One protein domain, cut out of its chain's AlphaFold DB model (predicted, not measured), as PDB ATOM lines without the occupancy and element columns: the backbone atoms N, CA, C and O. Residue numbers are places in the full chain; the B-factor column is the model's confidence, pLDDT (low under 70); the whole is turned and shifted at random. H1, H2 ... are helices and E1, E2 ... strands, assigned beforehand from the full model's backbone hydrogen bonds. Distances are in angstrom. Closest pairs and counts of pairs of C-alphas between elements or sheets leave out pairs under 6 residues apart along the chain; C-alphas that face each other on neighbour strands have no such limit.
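What this domain is: This is residues 23 to 75 of the 132 residues of an uncharacterized protein of Cryomorphaceae bacterium (UniProt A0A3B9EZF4). This domain has little regular structure: a small antiparallel sheet, in the order E2 E1 E3, has the short helix H1 on it, beside its strands. The long unnamed stretch 58 to 75 is tied to E2 by a short parallel pairing, residues 61 to 62 with 34 to 35. The 53 printed residues include E1, E2, E3 and H1 in chain order, 17 residues, class mixed. The whole is compact, radius of gyration of the C-alphas 10.0 A, spanning 29 by 21 by 17 A.

How they stand to each other: Inner strand E1, residues 25 to 28, is antiparallel to edge strand E3, residues 48 to 51; N 26 and O 50, 2.8 A apart, are within hydrogen-bond range. E1 and antiparallel edge strand E2, residues 34 to 36, form a hairpin, with N 36 and O 27 at 2.8 A, within range. H1, residues 52 to 57, is on the sheet, height 6.7 A, over none of its strands; its closest C-alpha to E1 is Leu 52, 5.8 A from that of Val 26. Every O i to N i+4 pair in H1 is within range.

Where its parts are: E1 runs 10.3 A from C-alpha 25 (2.236, 4.592, -42.289), E2 6.6 A, E3 10.1 A, and H1 8.6 A to C-alpha 57 (-8.881, 12.267, -46.670).

The domain as a whole: The farthest C-alphas, Glu 45 and Pro 75, are 28.6 A apart. The printed part has no cut; the link E2 to E3 is long. Residues 69 to 75 have pLDDT under 70.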
ATOM      1  N   ALA A  23       0.677   1.018 -48.018       72.38
ATOM      2  CA  ALA A  23       0.327   2.371 -47.662       72.38
ATOM      3  C   ALA A  23       1.356   2.920 -46.670       72.38
ATOM      4  O   ALA A  23       1.659   2.283 -45.660       72.38
ATOM      5  N   ASP A  24       1.872   4.116 -46.956       86.31
ATOM      6  CA  ASP A  24       2.822   4.793 -46.076       86.31
ATOM      7  C   ASP A  24       2.167   5.067 -44.713       86.31
ATOM      8  O   ASP A  24       1.090   5.672 -44.634       86.31
ATOM      9  N   THR A  25       2.782   4.547 -43.650       94.25
ATOM     10  CA  THR A  25       2.236   4.592 -42.289       94.25
ATOM     11  C   THR A  25       2.671   5.879 -41.597       94.25
ATOM     12  O   THR A  25       3.861   6.123 -41.393       94.25
ATOM     13  N   VAL A  26       1.695   6.679 -41.175       96.25
ATOM     14  CA  VAL A  26       1.881   7.945 -40.454       96.25
ATOM     15  C   VAL A  26       1.143   7.915 -39.116       96.25
ATOM     16  O   VAL A  26       0.290   7.060 -38.887       96.25
ATOM     17  N   TYR A  27       1.467   8.846 -38.221       96.75
ATOM     18  CA  TYR A  27       0.896   8.903 -36.872       96.75
ATOM     19  C   TYR A  27       0.147  10.216 -36.661       96.75
ATOM     20  O   TYR A  27       0.640  11.269 -37.067       96.75
ATOM     21  N   ILE A  28      -1.027  10.166 -36.035       95.88
ATOM     22  CA  ILE A  28      -1.857  11.343 -35.738       95.88
ATOM     23  C   ILE A  28      -2.174  11.416 -34.243       95.88
ATOM     24  O   ILE A  28      -2.482  10.392 -33.633       95.88
ATOM     25  N   ASN A  29      -2.168  12.624 -33.679       95.31
ATOM     26  CA  ASN A  29      -2.802  12.891 -32.390       95.31
ATOM     27  C   ASN A  29      -4.279  13.249 -32.649       95.31
ATOM     28  O   ASN A  29      -4.560  14.119 -33.491       95.31
ATOM     29  N   PRO A  30      -5.248  12.588 -31.997       85.50
ATOM     30  CA  PRO A  30      -6.661  12.919 -32.145       85.50
ATOM     31  C   PRO A  30      -6.963  14.360 -31.691       85.50
ATOM     32  O   PRO A  30      -7.151  14.630 -30.515       85.50
ATOM     33  N   GLY A  31      -7.039  15.297 -32.642       80.25
ATOM     34  CA  GLY A  31      -7.424  16.693 -32.390       80.25
ATOM     35  C   GLY A  31      -6.391  17.743 -32.804       80.25
ATOM     36  O   GLY A  31      -6.775  18.887 -33.032       80.25
ATOM     37  N   ASP A  32      -5.121  17.371 -32.993       77.12
ATOM     38  CA  ASP A  32      -4.063  18.360 -33.257       77.12
ATOM     39  C   ASP A  32      -4.003  18.839 -34.708       77.12
ATOM     40  O   ASP A  32      -3.487  19.923 -34.983       77.12
ATOM     41  N   GLY A  33      -4.543  18.063 -35.650       83.44
ATOM     42  CA  GLY A  33      -4.671  18.449 -37.055       83.44
ATOM     43  C   GLY A  33      -3.553  17.982 -38.001       83.44
ATOM     44  O   GLY A  33      -3.887  17.679 -39.144       83.44
ATOM     45  N   PRO A  34      -2.258  17.875 -37.631       94.81
ATOM     46  CA  PRO A  34      -1.268  17.289 -38.517       94.81
ATOM     47  C   PRO A  34      -0.994  15.800 -38.260       94.81
ATOM     48  O   PRO A  34      -1.234  15.278 -37.175       94.81
ATOM     49  N   TYR A  35      -0.446  15.123 -39.270       95.56
ATOM     50  CA  TYR A  35       0.207  13.821 -39.136       95.56
ATOM     51  C   TYR A  35       1.731  13.970 -39.026       95.56
ATOM     52  O   TYR A  35       2.334  14.939 -39.501       95.56
ATOM     53  N   HIS A  36       2.358  12.981 -38.394       95.50
ATOM     54  CA  HIS A  36       3.736  12.994 -37.918       95.50
ATOM     55  C   HIS A  36       4.465  11.680 -38.253       95.50
ATOM     56  O   HIS A  36       3.851  10.648 -38.533       95.50
ATOM     57  N   HIS A  37       5.796  11.696 -38.129       94.44
ATOM     58  CA  HIS A  37       6.593  10.475 -37.976       94.44
ATOM     59  C   HIS A  37       6.528   9.958 -36.534       94.44
ATOM     60  O   HIS A  37       6.416  10.756 -35.603       94.44
ATOM     61  N   LYS A  38       6.740   8.648 -36.339       94.31
ATOM     62  CA  LYS A  38       6.769   7.997 -35.014       94.31
ATOM     63  C   LYS A  38       7.720   8.659 -34.007       94.31
ATOM     64  O   LYS A  38       7.496   8.607 -32.809       94.31
ATOM     65  N   SER A  39       8.814   9.246 -34.489       92.38
ATOM     66  CA  SER A  39       9.853   9.877 -33.668       92.38
ATOM     67  C   SER A  39       9.667  11.388 -33.484       92.38
ATOM     68  O   SER A  39      10.590  12.066 -33.030       92.38
ATOM     69  N   CYS A  40       8.518  11.951 -33.870       93.69
ATOM     70  CA  CYS A  40       8.269  13.372 -33.666       93.69
ATOM     71  C   CYS A  40       8.235  13.688 -32.169       93.69
ATOM     72  O   CYS A  40       7.530  13.045 -31.404       93.69
ATOM     73  N   HIS A  41       8.965  14.724 -31.763       93.56
ATOM     74  CA  HIS A  41       9.037  15.145 -30.364       93.56
ATOM     75  C   HIS A  41       7.684  15.601 -29.784       93.56
ATOM     76  O   HIS A  41       7.524  15.626 -28.570       93.56
ATOM     77  N   TRP A  42       6.731  15.968 -30.643       90.31
ATOM     78  CA  TRP A  42       5.375  16.369 -30.255       90.31
ATOM     79  C   TRP A  42       4.327  15.278 -30.477       90.31
ATOM     80  O   TRP A  42       3.142  15.552 -30.336       90.31
ATOM     81  N   LEU A  43       4.745  14.073 -30.873       93.81
ATOM     82  CA  LEU A  43       3.825  12.952 -30.970       93.81
ATOM     83  C   LEU A  43       3.510  12.450 -29.566       93.81
ATOM     84  O   LEU A  43       4.429  12.182 -28.787       93.81
ATOM     85  N   GLU A  44       2.226  12.327 -29.263       92.88
ATOM     86  CA  GLU A  44       1.779  11.804 -27.980       92.88
ATOM     87  C   GLU A  44       1.832  10.272 -27.974       92.88
ATOM     88  O   GLU A  44       1.879   9.602 -29.016       92.88
ATOM     89  N   GLU A  45       1.874   9.700 -26.774       91.00
ATOM     90  CA  GLU A  45       1.964   8.249 -26.595       91.00
ATOM     91  C   GLU A  45       0.711   7.526 -27.114       91.00
ATOM     92  O   GLU A  45       0.814   6.424 -27.650       91.00
ATOM     93  N   ASP A  46      -0.452   8.169 -27.019       92.56
ATOM     94  CA  ASP A  46      -1.754   7.673 -27.475       92.56
ATOM     95  C   ASP A  46      -2.040   7.968 -28.956       92.56
ATOM     96  O   ASP A  46      -3.164   7.792 -29.438       92.56
ATOM     97  N   SER A  47      -1.016   8.378 -29.705       94.94
ATOM     98  CA  SER A  47      -1.133   8.588 -31.142       94.94
ATOM     99  C   SER A  47      -1.621   7.342 -31.886       94.94
ATOM    100  O   SER A  47      -1.299   6.192 -31.572       94.94
ATOM    101  N   VAL A  48      -2.388   7.580 -32.948       94.75
ATOM    102  CA  VAL A  48      -2.971   6.522 -33.775       94.75
ATOM    103  C   VAL A  48      -2.183   6.393 -35.072       94.75
ATOM    104  O   VAL A  48      -2.007   7.367 -35.806       94.75
ATOM    105  N   ALA A  49      -1.732   5.176 -35.376       96.31
ATOM    106  CA  ALA A  49      -1.153   4.852 -36.675       96.31
ATOM    107  C   ALA A  49      -2.256   4.777 -37.745       96.31
ATOM    108  O   ALA A  49      -3.274   4.107 -37.566       96.31
ATOM    109  N   THR A  50      -2.052   5.454 -38.869       94.06
ATOM    110  CA  THR A  50      -2.969   5.478 -40.015       94.06
ATOM    111  C   THR A  50      -2.171   5.533 -41.317       94.06
ATOM    112  O   THR A  50      -0.944   5.633 -41.308       94.06
ATOM    113  N   THR A  51      -2.850   5.442 -42.454       95.00
ATOM    114  CA  THR A  51      -2.204   5.607 -43.756       95.00
ATOM    115  C   THR A  51      -2.162   7.078 -44.139       95.00
ATOM    116  O   THR A  51      -3.055   7.849 -43.778       95.00
ATOM    117  N   LEU A  52      -1.154   7.473 -44.914       93.56
ATOM    118  CA  LEU A  52      -1.044   8.841 -45.419       93.56
ATOM    119  C   LEU A  52      -2.316   9.284 -46.170       93.56
ATOM    120  O   LEU A  52      -2.824  10.371 -45.906       93.56
ATOM    121  N   SER A  53      -2.871   8.417 -47.029       91.38
ATOM    122  CA  SER A  53      -4.122   8.689 -47.761       91.38
ATOM    123  C   SER A  53      -5.282   8.951 -46.808       91.38
ATOM    124  O   SER A  53      -5.965   9.961 -46.921       91.38
ATOM    125  N   GLN A  54      -5.469   8.087 -45.806       91.94
ATOM    126  CA  GLN A  54      -6.570   8.231 -44.861       91.94
ATOM    127  C   GLN A  54      -6.414   9.477 -43.978       91.94
ATOM    128  O   GLN A  54      -7.411  10.119 -43.642       91.94
ATOM    129  N   ALA A  55      -5.184   9.845 -43.608       93.38
ATOM    130  CA  ALA A  55      -4.918  11.095 -42.904       93.38
ATOM    131  C   ALA A  55      -5.316  12.303 -43.771       93.38
ATOM    132  O   ALA A  55      -6.048  13.176 -43.309       93.38
ATOM    133  N   GLN A  56      -4.904  12.324 -45.039       91.88
ATOM    134  CA  GLN A  56      -5.241  13.399 -45.977       91.88
ATOM    135  C   GLN A  56      -6.750  13.483 -46.258       91.88
ATOM    136  O   GLN A  56      -7.315  14.573 -46.213       91.88
ATOM    137  N   GLU A  57      -7.423  12.349 -46.472       90.56
ATOM    138  CA  GLU A  57      -8.881  12.267 -46.670       90.56
ATOM    139  C   GLU A  57      -9.663  12.814 -45.470       90.56
ATOM    140  O   GLU A  57     -10.696  13.462 -45.635       90.56
ATOM    141  N   LYS A  58      -9.152  12.597 -44.255       91.06
ATOM    142  CA  LYS A  58      -9.717  13.146 -43.014       91.06
ATOM    143  C   LYS A  58      -9.353  14.618 -42.774       91.06
ATOM    144  O   LYS A  58      -9.777  15.186 -41.771       91.06
ATOM    145  N   GLY A  59      -8.583  15.237 -43.667       92.00
ATOM    146  CA  GLY A  59      -8.183  16.641 -43.579       92.00
ATOM    147  C   GLY A  59      -6.963  16.901 -42.695       92.00
ATOM    148  O   GLY A  59      -6.675  18.061 -42.394       92.00
ATOM    149  N   TYR A  60      -6.230  15.860 -42.288       93.75
ATOM    150  CA  TYR A  60      -4.977  16.059 -41.571       93.75
ATOM    151  C   TYR A  60      -3.899  16.608 -42.509       93.75
ATOM    152  O   TYR A  60      -3.771  16.208 -43.667       93.75
ATOM    153  N   THR A  61      -3.081  17.515 -41.986       93.75
ATOM    154  CA  THR A  61      -2.009  18.177 -42.748       93.75
ATOM    155  C   THR A  61      -0.627  17.641 -42.373       93.75
ATOM    156  O   THR A  61      -0.459  16.969 -41.365       93.75
ATOM    157  N   ALA A  62       0.407  17.903 -43.168       94.44
ATOM    158  CA  ALA A  62       1.753  17.453 -42.816       94.44
ATOM    159  C   ALA A  62       2.317  18.271 -41.639       94.44
ATOM    160  O   ALA A  62       2.347  19.507 -41.689       94.44
ATOM    161  N   CYS A  63       2.838  17.611 -40.600       93.88
ATOM    162  CA  CYS A  63       3.584  18.306 -39.553       93.88
ATOM    163  C   CYS A  63       4.811  19.001 -40.160       93.88
ATOM    164  O   CYS A  63       5.722  18.352 -40.669       93.88
ATOM    165  N   LYS A  64       4.887  20.331 -40.056       91.94
ATOM    166  CA  LYS A  64       5.961  21.129 -40.674       91.94
ATOM    167  C   LYS A  64       7.364  20.781 -40.182       91.94
ATOM    168  O   LYS A  64       8.317  21.072 -40.891       91.94
ATOM    169  N   ILE A  65       7.503  20.203 -38.985       90.25
ATOM    170  CA  ILE A  65       8.798  19.732 -38.469       90.25
ATOM    171  C   ILE A  65       9.156  18.359 -39.016       90.25
ATOM    172  O   ILE A  65      10.310  18.128 -39.368       90.25
ATOM    173  N   CYS A  66       8.182  17.458 -39.103       92.19
ATOM    174  CA  CYS A  66       8.398  16.154 -39.719       92.19
ATOM    175  C   CYS A  66       8.692  16.302 -41.217       92.19
ATOM    176  O   CYS A  66       9.618  15.686 -41.729       92.19
ATOM    177  N   TYR A  67       7.970  17.195 -41.892       87.75
ATOM    178  CA  TYR A  67       7.952  17.325 -43.346       87.75
ATOM    179  C   TYR A  67       8.438  18.715 -43.781       87.75
ATOM    180  O   TYR A  67       7.715  19.500 -44.389       87.75
ATOM    181  N   THR A  68       9.690  19.044 -43.443       75.06
ATOM    182  CA  THR A  68      10.281  20.379 -43.687       75.06
ATOM    183  C   THR A  68      10.657  20.665 -45.146       75.06
ATOM    184  O   THR A  68      10.978  21.809 -45.463       75.06
ATOM    185  N   THR A  69      10.670  19.670 -46.041       59.69
ATOM    186  CA  THR A  69      11.252  19.834 -47.395       59.69
ATOM    187  C   THR A  69      10.552  19.082 -48.527       59.69
ATOM    188  O   THR A  69      10.992  19.180 -49.670       59.69
ATOM    189  N   VAL A  70       9.463  18.369 -48.263       55.84
ATOM    190  CA  VAL A  70       8.725  17.620 -49.285       55.84
ATOM    191  C   VAL A  70       7.255  17.569 -48.895       55.84
ATOM    192  O   VAL A  70       6.929  17.211 -47.767       55.84
ATOM    193  N   ASP A  71       6.380  17.952 -49.820       54.38
ATOM    194  CA  ASP A  71       4.961  17.628 -49.733       54.38
ATOM    195  C   ASP A  71       4.829  16.094 -49.839       54.38
ATOM    196  O   ASP A  71       5.256  15.532 -50.858       54.38
ATOM    197  N   PRO A  72       4.289  15.395 -48.825       57.03
ATOM    198  CA  PRO A  72       4.197  13.930 -48.825       57.03
ATOM    199  C   PRO A  72       3.334  13.362 -49.961       57.03
ATOM    200  O   PRO A  72       3.424  12.177 -50.263       57.03
ATOM    201  N   SER A  73       2.546  14.205 -50.636       50.78
ATOM    202  CA  SER A  73       1.728  13.842 -51.804       50.78
ATOM    203  C   SER A  73       2.552  13.638 -53.081       50.78
ATOM    204  O   SER A  73       2.015  13.216 -54.104       50.78
ATOM    205  N   THR A  74       3.851  13.956 -53.057       46.78
ATOM    206  CA  THR A  74       4.747  13.717 -54.192       46.78
ATOM    207  C   THR A  74       5.516  12.407 -54.003       46.78
ATOM    208  O   THR A  74       6.354  12.321 -53.103       46.78
ATOM    209  N   PRO A  75       5.289  11.374 -54.841       41.19
ATOM    210  CA  PRO A  75       6.079  10.150 -54.784       41.19
ATOM    211  C   PRO A  75       7.520  10.468 -55.198       41.19
ATOM    212  O   PRO A  75       7.840  10.601 -56.380       41.19
TER     213      PRO A  75